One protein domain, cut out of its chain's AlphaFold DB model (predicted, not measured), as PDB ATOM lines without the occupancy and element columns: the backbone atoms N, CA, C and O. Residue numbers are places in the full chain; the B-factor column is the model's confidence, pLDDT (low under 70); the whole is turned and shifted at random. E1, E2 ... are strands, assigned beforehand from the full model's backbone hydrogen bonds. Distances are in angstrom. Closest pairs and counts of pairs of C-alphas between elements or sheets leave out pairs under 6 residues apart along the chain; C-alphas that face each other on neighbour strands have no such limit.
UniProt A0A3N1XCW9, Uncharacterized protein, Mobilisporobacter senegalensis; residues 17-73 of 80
ATOM      1  N   THR A  17     -39.267 -23.091 -26.708       93.38
ATOM      2  CA  THR A  17     -39.174 -24.338 -27.489       93.38
ATOM      3  C   THR A  17     -38.322 -24.129 -28.734       93.38
ATOM      4  O   THR A  17     -38.562 -23.196 -29.494       93.38
ATOM      5  N   LEU A  18     -37.336 -25.003 -28.966       93.19
ATOM      6  CA  LEU A  18     -36.637 -25.079 -30.250       93.19
ATOM      7  C   LEU A  18     -37.539 -25.804 -31.256       93.19
ATOM      8  O   LEU A  18     -37.924 -26.951 -31.035       93.19
ATOM      9  N   ARG A  19     -37.874 -25.135 -32.356       95.12
ATOM     10  CA  ARG A  19     -38.678 -25.677 -33.450       95.12
ATOM     11  C   ARG A  19     -37.808 -25.902 -34.677       95.12
ATOM     12  O   ARG A  19     -37.015 -25.039 -35.048       95.12
ATOM     13  N   HIS A  20     -38.021 -27.041 -35.329       95.69
ATOM     14  CA  HIS A  20     -37.536 -27.330 -36.675       95.69
ATOM     15  C   HIS A  20     -38.751 -27.459 -37.591       95.69
ATOM     16  O   HIS A  20     -39.569 -28.363 -37.429       95.69
ATOM     17  N   GLU A  21     -38.899 -26.516 -38.512       95.69
ATOM     18  CA  GLU A  21     -40.010 -26.458 -39.457       95.69
ATOM     19  C   GLU A  21     -39.491 -26.780 -40.857       95.69
ATOM     20  O   GLU A  21     -38.540 -26.155 -41.332       95.69
ATOM     21  N   VAL A  22     -40.110 -27.768 -41.505       95.12
ATOM     22  CA  VAL A  22     -39.696 -28.281 -42.813       95.12
ATOM     23  C   VAL A  22     -40.892 -28.472 -43.737       95.12
ATOM     24  O   VAL A  22     -41.920 -28.999 -43.321       95.12
ATOM     25  N   ASN A  23     -40.726 -28.111 -45.010       93.88
ATOM     26  CA  ASN A  23     -41.671 -28.432 -46.078       93.88
ATOM     27  C   ASN A  23     -41.007 -29.387 -47.071       93.88
ATOM     28  O   ASN A  23     -39.992 -29.052 -47.691       93.88
ATOM     29  N   PHE A  24     -41.605 -30.562 -47.255       90.62
ATOM     30  CA  PHE A  24     -41.158 -31.546 -48.236       90.62
ATOM     31  C   PHE A  24     -42.148 -31.661 -49.392       90.62
ATOM     32  O   PHE A  24     -43.358 -31.670 -49.188       90.62
ATOM     33  N   VAL A  25     -41.616 -31.804 -50.605       89.25
ATOM     34  CA  VAL A  25     -42.371 -32.275 -51.769       89.25
ATOM     35  C   VAL A  25     -41.988 -33.723 -52.024       89.25
ATOM     36  O   VAL A  25     -40.811 -34.041 -52.224       89.25
ATOM     37  N   TYR A  26     -42.995 -34.586 -52.014       85.12
ATOM     38  CA  TYR A  26     -42.890 -35.995 -52.369       85.12
ATOM     39  C   TYR A  26     -43.383 -36.169 -53.797       85.12
ATOM     40  O   TYR A  26     -44.411 -35.609 -54.173       85.12
ATOM     41  N   SER A  27     -42.630 -36.909 -54.604       82.12
ATOM     42  CA  SER A  27     -42.957 -37.112 -56.014       82.12
ATOM     43  C   SER A  27     -42.766 -38.566 -56.418       82.12
ATOM     44  O   SER A  27     -41.856 -39.242 -55.929       82.12
ATOM     45  N   TYR A  28     -43.644 -38.996 -57.318       78.31
ATOM     46  CA  TYR A  28     -43.712 -40.323 -57.912       78.31
ATOM     47  C   TYR A  28     -43.648 -40.146 -59.425       78.31
ATOM     48  O   TYR A  28     -44.258 -39.216 -59.966       78.31
ATOM     49  N   LYS A  29     -42.895 -40.996 -60.113       76.94
ATOM     50  CA  LYS A  29     -43.033 -41.138 -61.560       76.94
ATOM     51  C   LYS A  29     -44.358 -41.838 -61.830       76.94
ATOM     52  O   LYS A  29     -44.720 -42.754 -61.117       76.94
ATOM     53  N   ILE A  30     -45.087 -41.381 -62.834       72.00
ATOM     54  CA  ILE A  30     -46.265 -42.094 -63.321       72.00
ATOM     55  C   ILE A  30     -45.781 -42.838 -64.559       72.00
ATOM     56  O   ILE A  30     -45.399 -42.187 -65.536       72.00
ATOM     57  N   ASP A  31     -45.712 -44.163 -64.491       68.12
ATOM     58  CA  ASP A  31     -45.503 -45.010 -65.663       68.12
ATOM     59  C   ASP A  31     -46.793 -45.757 -66.018       68.12
ATOM     60  O   ASP A  31     -47.866 -45.428 -65.509       68.12
ATOM     61  N   ILE A  32     -46.727 -46.633 -67.023       58.84
ATOM     62  CA  ILE A  32     -47.927 -47.140 -67.697       58.84
ATOM     63  C   ILE A  32     -48.765 -48.068 -66.809       58.84
ATOM     64  O   ILE A  32     -49.943 -48.252 -67.110       58.84
ATOM     65  N   ASP A  33     -48.190 -48.564 -65.708       63.88
ATOM     66  CA  ASP A  33     -48.827 -49.544 -64.835       63.88
ATOM     67  C   ASP A  33     -48.856 -49.110 -63.354       63.88
ATOM     68  O   ASP A  33     -49.749 -49.557 -62.631       63.88
ATOM     69  N   GLU A  34     -47.969 -48.215 -62.879       62.19
ATOM     70  CA  GLU A  34     -47.810 -47.954 -61.437       62.19
ATOM     71  C   GLU A  34     -47.452 -46.485 -61.074       62.19
ATOM     72  O   GLU A  34     -46.797 -45.750 -61.826       62.19
ATOM     73  N   PRO A  35     -47.858 -46.002 -59.878       63.16
ATOM     74  CA  PRO A  35     -47.439 -44.711 -59.336       63.16
ATOM     75  C   PRO A  35     -46.030 -44.792 -58.713       63.16
ATOM     76  O   PRO A  35     -45.846 -44.560 -57.515       63.16
ATOM     77  N   GLY A  36     -45.022 -45.076 -59.534       62.28
ATOM     78  CA  GLY A  36     -43.604 -44.903 -59.209       62.28
ATOM     79  C   GLY A  36     -42.806 -46.196 -59.260       62.28
ATOM     80  O   GLY A  36     -43.334 -47.278 -59.048       62.28
ATOM     81  N   LEU A  37     -41.486 -46.078 -59.435       64.38
ATOM     82  CA  LEU A  37     -40.584 -47.233 -59.612       64.38
ATOM     83  C   LEU A  37     -40.460 -48.123 -58.363       64.38
ATOM     84  O   LEU A  37     -39.821 -49.173 -58.413       64.38
ATOM     85  N   LYS A  38     -40.974 -47.653 -57.222       62.19
ATOM     86  CA  LYS A  38     -40.925 -48.333 -55.922       62.19
ATOM     87  C   LYS A  38     -42.300 -48.722 -55.383       62.19
ATOM     88  O   LYS A  38     -42.348 -49.470 -54.423       62.19
ATOM     89  N   ASN A  39     -43.386 -48.236 -55.980       58.62
ATOM     90  CA  ASN A  39     -44.754 -48.464 -55.510       58.62
ATOM     91  C   ASN A  39     -45.485 -49.364 -56.505       58.62
ATOM     92  O   ASN A  39     -46.392 -48.914 -57.203       58.62
ATOM     93  N   SER A  40     -45.052 -50.623 -56.577       60.44
ATOM     94  CA  SER A  40     -45.526 -51.524 -57.623       60.44
ATOM     95  C   SER A  40     -46.824 -52.258 -57.301       60.44
ATOM     96  O   SER A  40     -47.602 -52.604 -58.177       60.44
ATOM     97  N   GLU A  41     -47.123 -52.468 -56.020       60.09
ATOM     98  CA  GLU A  41     -48.294 -53.267 -55.628       60.09
ATOM     99  C   GLU A  41     -49.377 -52.445 -54.918       60.09
ATOM    100  O   GLU A  41     -50.567 -52.744 -55.027       60.09
ATOM    101  N   VAL A  42     -48.991 -51.396 -54.182       60.66
ATOM    102  CA  VAL A  42     -49.893 -50.551 -53.385       60.66
ATOM    103  C   VAL A  42     -49.320 -49.136 -53.317       60.66
ATOM    104  O   VAL A  42     -48.117 -48.975 -53.172       60.66
ATOM    105  N   PHE A  43     -50.158 -48.097 -53.374       62.62
ATOM    106  CA  PHE A  43     -49.703 -46.713 -53.207       62.62
ATOM    107  C   PHE A  43     -49.317 -46.427 -51.743       62.62
ATOM    108  O   PHE A  43     -50.167 -46.077 -50.919       62.62
ATOM    109  N   LEU A  44     -48.032 -46.568 -51.407       63.94
ATOM    110  CA  LEU A  44     -47.493 -46.267 -50.082       63.94
ATOM    111  C   LEU A  44     -46.982 -44.821 -50.034       63.94
ATOM    112  O   LEU A  44     -46.027 -44.430 -50.712       63.94
ATOM    113  N   SER A  45     -47.591 -44.008 -49.165       61.44
ATOM    114  CA  SER A  45     -47.293 -42.574 -49.011       61.44
ATOM    115  C   SER A  45     -45.877 -42.266 -48.492       61.44
ATOM    116  O   SER A  45     -45.486 -41.102 -48.426       61.44
ATOM    117  N   TYR A  46     -45.100 -43.285 -48.112       66.50
ATOM    118  CA  TYR A  46     -43.710 -43.161 -47.659       66.50
ATOM    119  C   TYR A  46     -42.672 -43.670 -48.677       66.50
ATOM    120  O   TYR A  46     -41.483 -43.412 -48.483       66.50
ATOM    121  N   GLU A  47     -43.087 -44.316 -49.772       68.75
ATOM    122  CA  GLU A  47     -42.194 -44.849 -50.817       68.75
ATOM    123  C   GLU A  47     -42.153 -43.936 -52.048       68.75
ATOM    124  O   GLU A  47     -42.573 -44.275 -53.148       68.75
ATOM    125  N   TYR A  48     -41.661 -42.716 -51.853       74.38
ATOM    126  CA  TYR A  48     -41.494 -41.732 -52.925       74.38
ATOM    127  C   TYR A  48     -40.240 -42.012 -53.771       74.38
ATOM    128  O   TYR A  48     -39.191 -42.420 -53.260       74.38
ATOM    129  N   ASP A  49     -40.304 -41.681 -55.062       75.44
ATOM    130  CA  ASP A  49     -39.131 -41.711 -55.946       75.44
ATOM    131  C   ASP A  49     -38.152 -40.586 -55.601       75.44
ATOM    132  O   ASP A  49     -36.930 -40.758 -55.652       75.44
ATOM    133  N   LYS A  50     -38.687 -39.423 -55.213       82.19
ATOM    134  CA  LYS A  50     -37.901 -38.259 -54.803       82.19
ATOM    135  C   LYS A  50     -38.580 -37.518 -53.652       82.19
ATOM    136  O   LYS A  50     -39.777 -37.230 -53.701       82.19
ATOM    137  N   ARG A  51     -37.778 -37.162 -52.643       87.56
ATOM    138  CA  ARG A  51     -38.116 -36.209 -51.578       87.56
ATOM    139  C   ARG A  51     -37.266 -34.964 -51.772       87.56
ATOM    140  O   ARG A  51     -36.041 -35.050 -51.791       87.56
ATOM    141  N   GLU A  52     -37.911 -33.815 -51.893       90.81
ATOM    142  CA  GLU A  52     -37.236 -32.529 -52.027       90.81
ATOM    143  C   GLU A  52     -37.588 -31.622 -50.848       90.81
ATOM    144  O   GLU A  52     -38.764 -31.367 -50.593       90.81
ATOM    145  N   ASN A  53     -36.573 -31.141 -50.127       92.00
ATOM    146  CA  ASN A  53     -36.750 -30.118 -49.100       92.00
ATOM    147  C   ASN A  53     -36.927 -28.761 -49.795       92.00
ATOM    148  O   ASN A  53     -35.989 -28.263 -50.416       92.00
ATOM    149  N   LYS A  54     -38.130 -28.187 -49.727       95.25
ATOM    150  CA  LYS A  54     -38.423 -26.861 -50.294       95.25
ATOM    151  C   LYS A  54     -38.135 -25.737 -49.316       95.25
ATOM    152  O   LYS A  54     -37.917 -24.602 -49.730       95.25
ATOM    153  N   TYR A  55     -38.187 -26.046 -48.028       95.69
ATOM    154  CA  TYR A  55     -38.015 -25.079 -46.969       95.69
ATOM    155  C   TYR A  55     -37.594 -25.778 -45.689       95.69
ATOM    156  O   TYR A  55     -38.174 -26.796 -45.312       95.69
ATOM    157  N   SER A  56     -36.630 -25.183 -45.001       95.06
ATOM    158  CA  SER A  56     -36.238 -25.582 -43.662       95.06
ATOM    159  C   SER A  56     -35.876 -24.333 -42.886       95.06
ATOM    160  O   SER A  56     -35.076 -23.523 -43.358       95.06
ATOM    161  N   ARG A  57     -36.424 -24.194 -41.684       95.12
ATOM    162  CA  ARG A  57     -35.980 -23.186 -40.724       95.12
ATOM    163  C   ARG A  57     -35.932 -23.776 -39.328       95.12
ATOM    164  O   ARG A  57     -36.732 -24.639 -38.971       95.12
ATOM    165  N   GLU A  58     -35.018 -23.251 -38.536       95.56
ATOM    166  CA  GLU A  58     -34.914 -23.549 -37.117       95.56
ATOM    167  C   GLU A  58     -34.977 -22.251 -36.333       95.56
ATOM    168  O   GLU A  58     -34.336 -21.257 -36.685       95.56
ATOM    169  N   TYR A  59     -35.767 -22.254 -35.271       95.25
ATOM    170  CA  TYR A  59     -35.989 -21.070 -34.459       95.25
ATOM    171  C   TYR A  59     -36.429 -21.463 -33.055       95.25
ATOM    172  O   TYR A  59     -36.989 -22.534 -32.832       95.25
ATOM    173  N   ILE A  60     -36.179 -20.584 -32.098       93.56
ATOM    174  CA  ILE A  60     -36.681 -20.716 -30.733       93.56
ATOM    175  C   ILE A  60     -37.968 -19.908 -30.642       93.56
ATOM    176  O   ILE A  60     -37.984 -18.748 -31.038       93.56
ATOM    177  N   GLU A  61     -39.030 -20.473 -30.091       95.69
ATOM    178  CA  GLU A  61     -40.293 -19.779 -29.858       95.69
ATOM    179  C   GLU A  61     -40.564 -19.658 -28.361       95.69
ATOM    180  O   GLU A  61     -40.400 -20.623 -27.616       95.69
ATOM    181  N   CYS A  62     -40.981 -18.476 -27.911       95.19
ATOM    182  CA  CYS A  62     -41.535 -18.315 -26.573       95.19
ATOM    183  C   CYS A  62     -43.000 -18.750 -26.562       95.19
ATOM    184  O   CYS A  62     -43.840 -18.087 -27.168       95.19
ATOM    185  N   ASN A  63     -43.333 -19.777 -25.785       95.75
ATOM    186  CA  ASN A  63     -44.699 -20.305 -25.719       95.75
ATOM    187  C   ASN A  63     -45.692 -19.331 -25.053       95.75
ATOM    188  O   ASN A  63     -46.900 -19.458 -25.232       95.75
ATOM    189  N   ARG A  64     -45.198 -18.323 -24.316       97.00
ATOM    190  CA  ARG A  64     -46.044 -17.312 -23.655       97.00
ATOM    191  C   ARG A  64     -46.459 -16.160 -24.571       97.00
ATOM    192  O   ARG A  64     -47.587 -15.694 -24.472       97.00
ATOM    193  N   CYS A  65     -45.545 -15.648 -25.398       96.88
ATOM    194  CA  CYS A  65     -45.795 -14.452 -26.221       96.88
ATOM    195  C   CYS A  65     -45.658 -14.685 -27.731       96.88
ATOM    196  O   CYS A  65     -45.861 -13.756 -28.504       96.88
ATOM    197  N   GLY A  66     -45.277 -15.891 -28.160       96.56
ATOM    198  CA  GLY A  66     -45.129 -16.264 -29.567       96.56
ATOM    199  C   GLY A  66     -43.924 -15.650 -30.282       96.56
ATOM    200  O   GLY A  66     -43.749 -15.885 -31.473       96.56
ATOM    201  N   THR A  67     -43.079 -14.867 -29.596       95.69
ATOM    202  CA  THR A  67     -41.886 -14.284 -30.232       95.69
ATOM    203  C   THR A  67     -40.922 -15.390 -30.651       95.69
ATOM    204  O   THR A  67     -40.622 -16.288 -29.861       95.69
ATOM    205  N   GLN A  68     -40.429 -15.293 -31.886       95.75
ATOM    206  CA  GLN A  68     -39.486 -16.233 -32.479       95.75
ATOM    207  C   GLN A  68     -38.090 -15.611 -32.551       95.75
ATOM    208  O   GLN A  68     -37.932 -14.455 -32.944       95.75
ATOM    209  N   TYR A  69     -37.075 -16.390 -32.191       92.38
ATOM    210  CA  TYR A  69     -35.667 -16.011 -32.210       92.38
ATOM    211  C   TYR A  69     -34.877 -16.966 -33.109       92.38
ATOM    212  O   TYR A  69     -35.222 -18.148 -33.191       92.38
ATOM    213  N   PRO A  70     -33.789 -16.508 -33.746       91.12
ATOM    214  CA  PRO A  70     -32.861 -17.403 -34.433       91.12
ATOM    215  C   PRO A  70     -32.327 -18.497 -33.495       91.12
ATOM    216  O   PRO A  70     -32.089 -18.237 -32.314       91.12
ATOM    217  N   ASN A  71     -32.072 -19.703 -34.016       84.56
ATOM    218  CA  ASN A  71     -31.481 -20.798 -33.228       84.56
ATOM    219  C   ASN A  71     -30.099 -20.433 -32.631       84.56
ATOM    220  O   ASN A  71     -29.721 -20.959 -31.588       84.56
ATOM    221  N   THR A  72     -29.384 -19.465 -33.220       80.38
ATOM    222  CA  THR A  72     -28.108 -18.932 -32.718       80.38
ATOM    223  C   THR A  72     -28.241 -18.245 -31.361       80.38
ATOM    224  O   THR A  72     -27.246 -18.121 -30.649       80.38
ATOM    225  N   PHE A  73     -29.458 -17.869 -30.950       76.06
ATOM    226  CA  PHE A  73     -29.737 -17.369 -29.605       76.06
ATOM    227  C   PHE A  73     -29.423 -18.414 -28.518       76.06
ATOM    228  O   PHE A  73     -29.109 -18.032 -27.393       76.06
TER     229      PHE A  73
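What this domain is: This is residues 17 to 73 of the 80 residues of an uncharacterized protein of Mobilisporobacter senegalensis (UniProt A0A3N1XCW9). A long, narrow, twisted hairpin of two strands, E1 and E2, makes most of a rod; the wide loop of residues 28 to 49 extends it at one end, and the short strand E3 folds back beside E2 near the other end. The printed part has 57 residues, with no named helix and three named strands in the order E1, E2, E3. The sheet has that same order and is antiparallel; the class is all strand, though under half of the residues, 27 of 57, are in named elements. The whole is extended, with a radius of gyration of the C-alphas of 17.9 A and spans of 52 by 17 by 12 A.

How they stand to each other: E2, residues 50 to 62, is the inner strand, and E1, residues 17 to 27, is an edge strand antiparallel to it at 165 degrees between directions. N 19 and O 59, 2.8 A apart, and N 52 and O 25, 2.9 A apart, are within hydrogen-bond range. E3, residues 68 to 70, is the other edge strand, antiparallel to E2 at 111 degrees. Across this pair, N 60 and O 69 are within hydrogen-bond range at 2.8 A. E1 and E2 form a hairpin, and so do E2 and E3; the three strands make a meander, each the antiparallel neighbour of the one before.

Where its parts are: E1 begins at C-alpha 17 (-39.174, -24.338, -27.489) and is 31.5 A long. E2 begins at C-alpha 50 (-37.901, -38.259, -54.803) and is 34.8 A long. E3, 7.0 A long, ends at C-alpha 70 (-32.861, -17.403, -34.433).

The domain as a whole: The C-alphas farthest apart, those of Ile 32 and Arg 64, are 53.2 A apart. The link from E1 to E2 is long, with 22 residues; that from E2 to E3 is tight. The printed part has no cut. Its mean pLDDT is 81.8, and residues 31 to 47 are under 70.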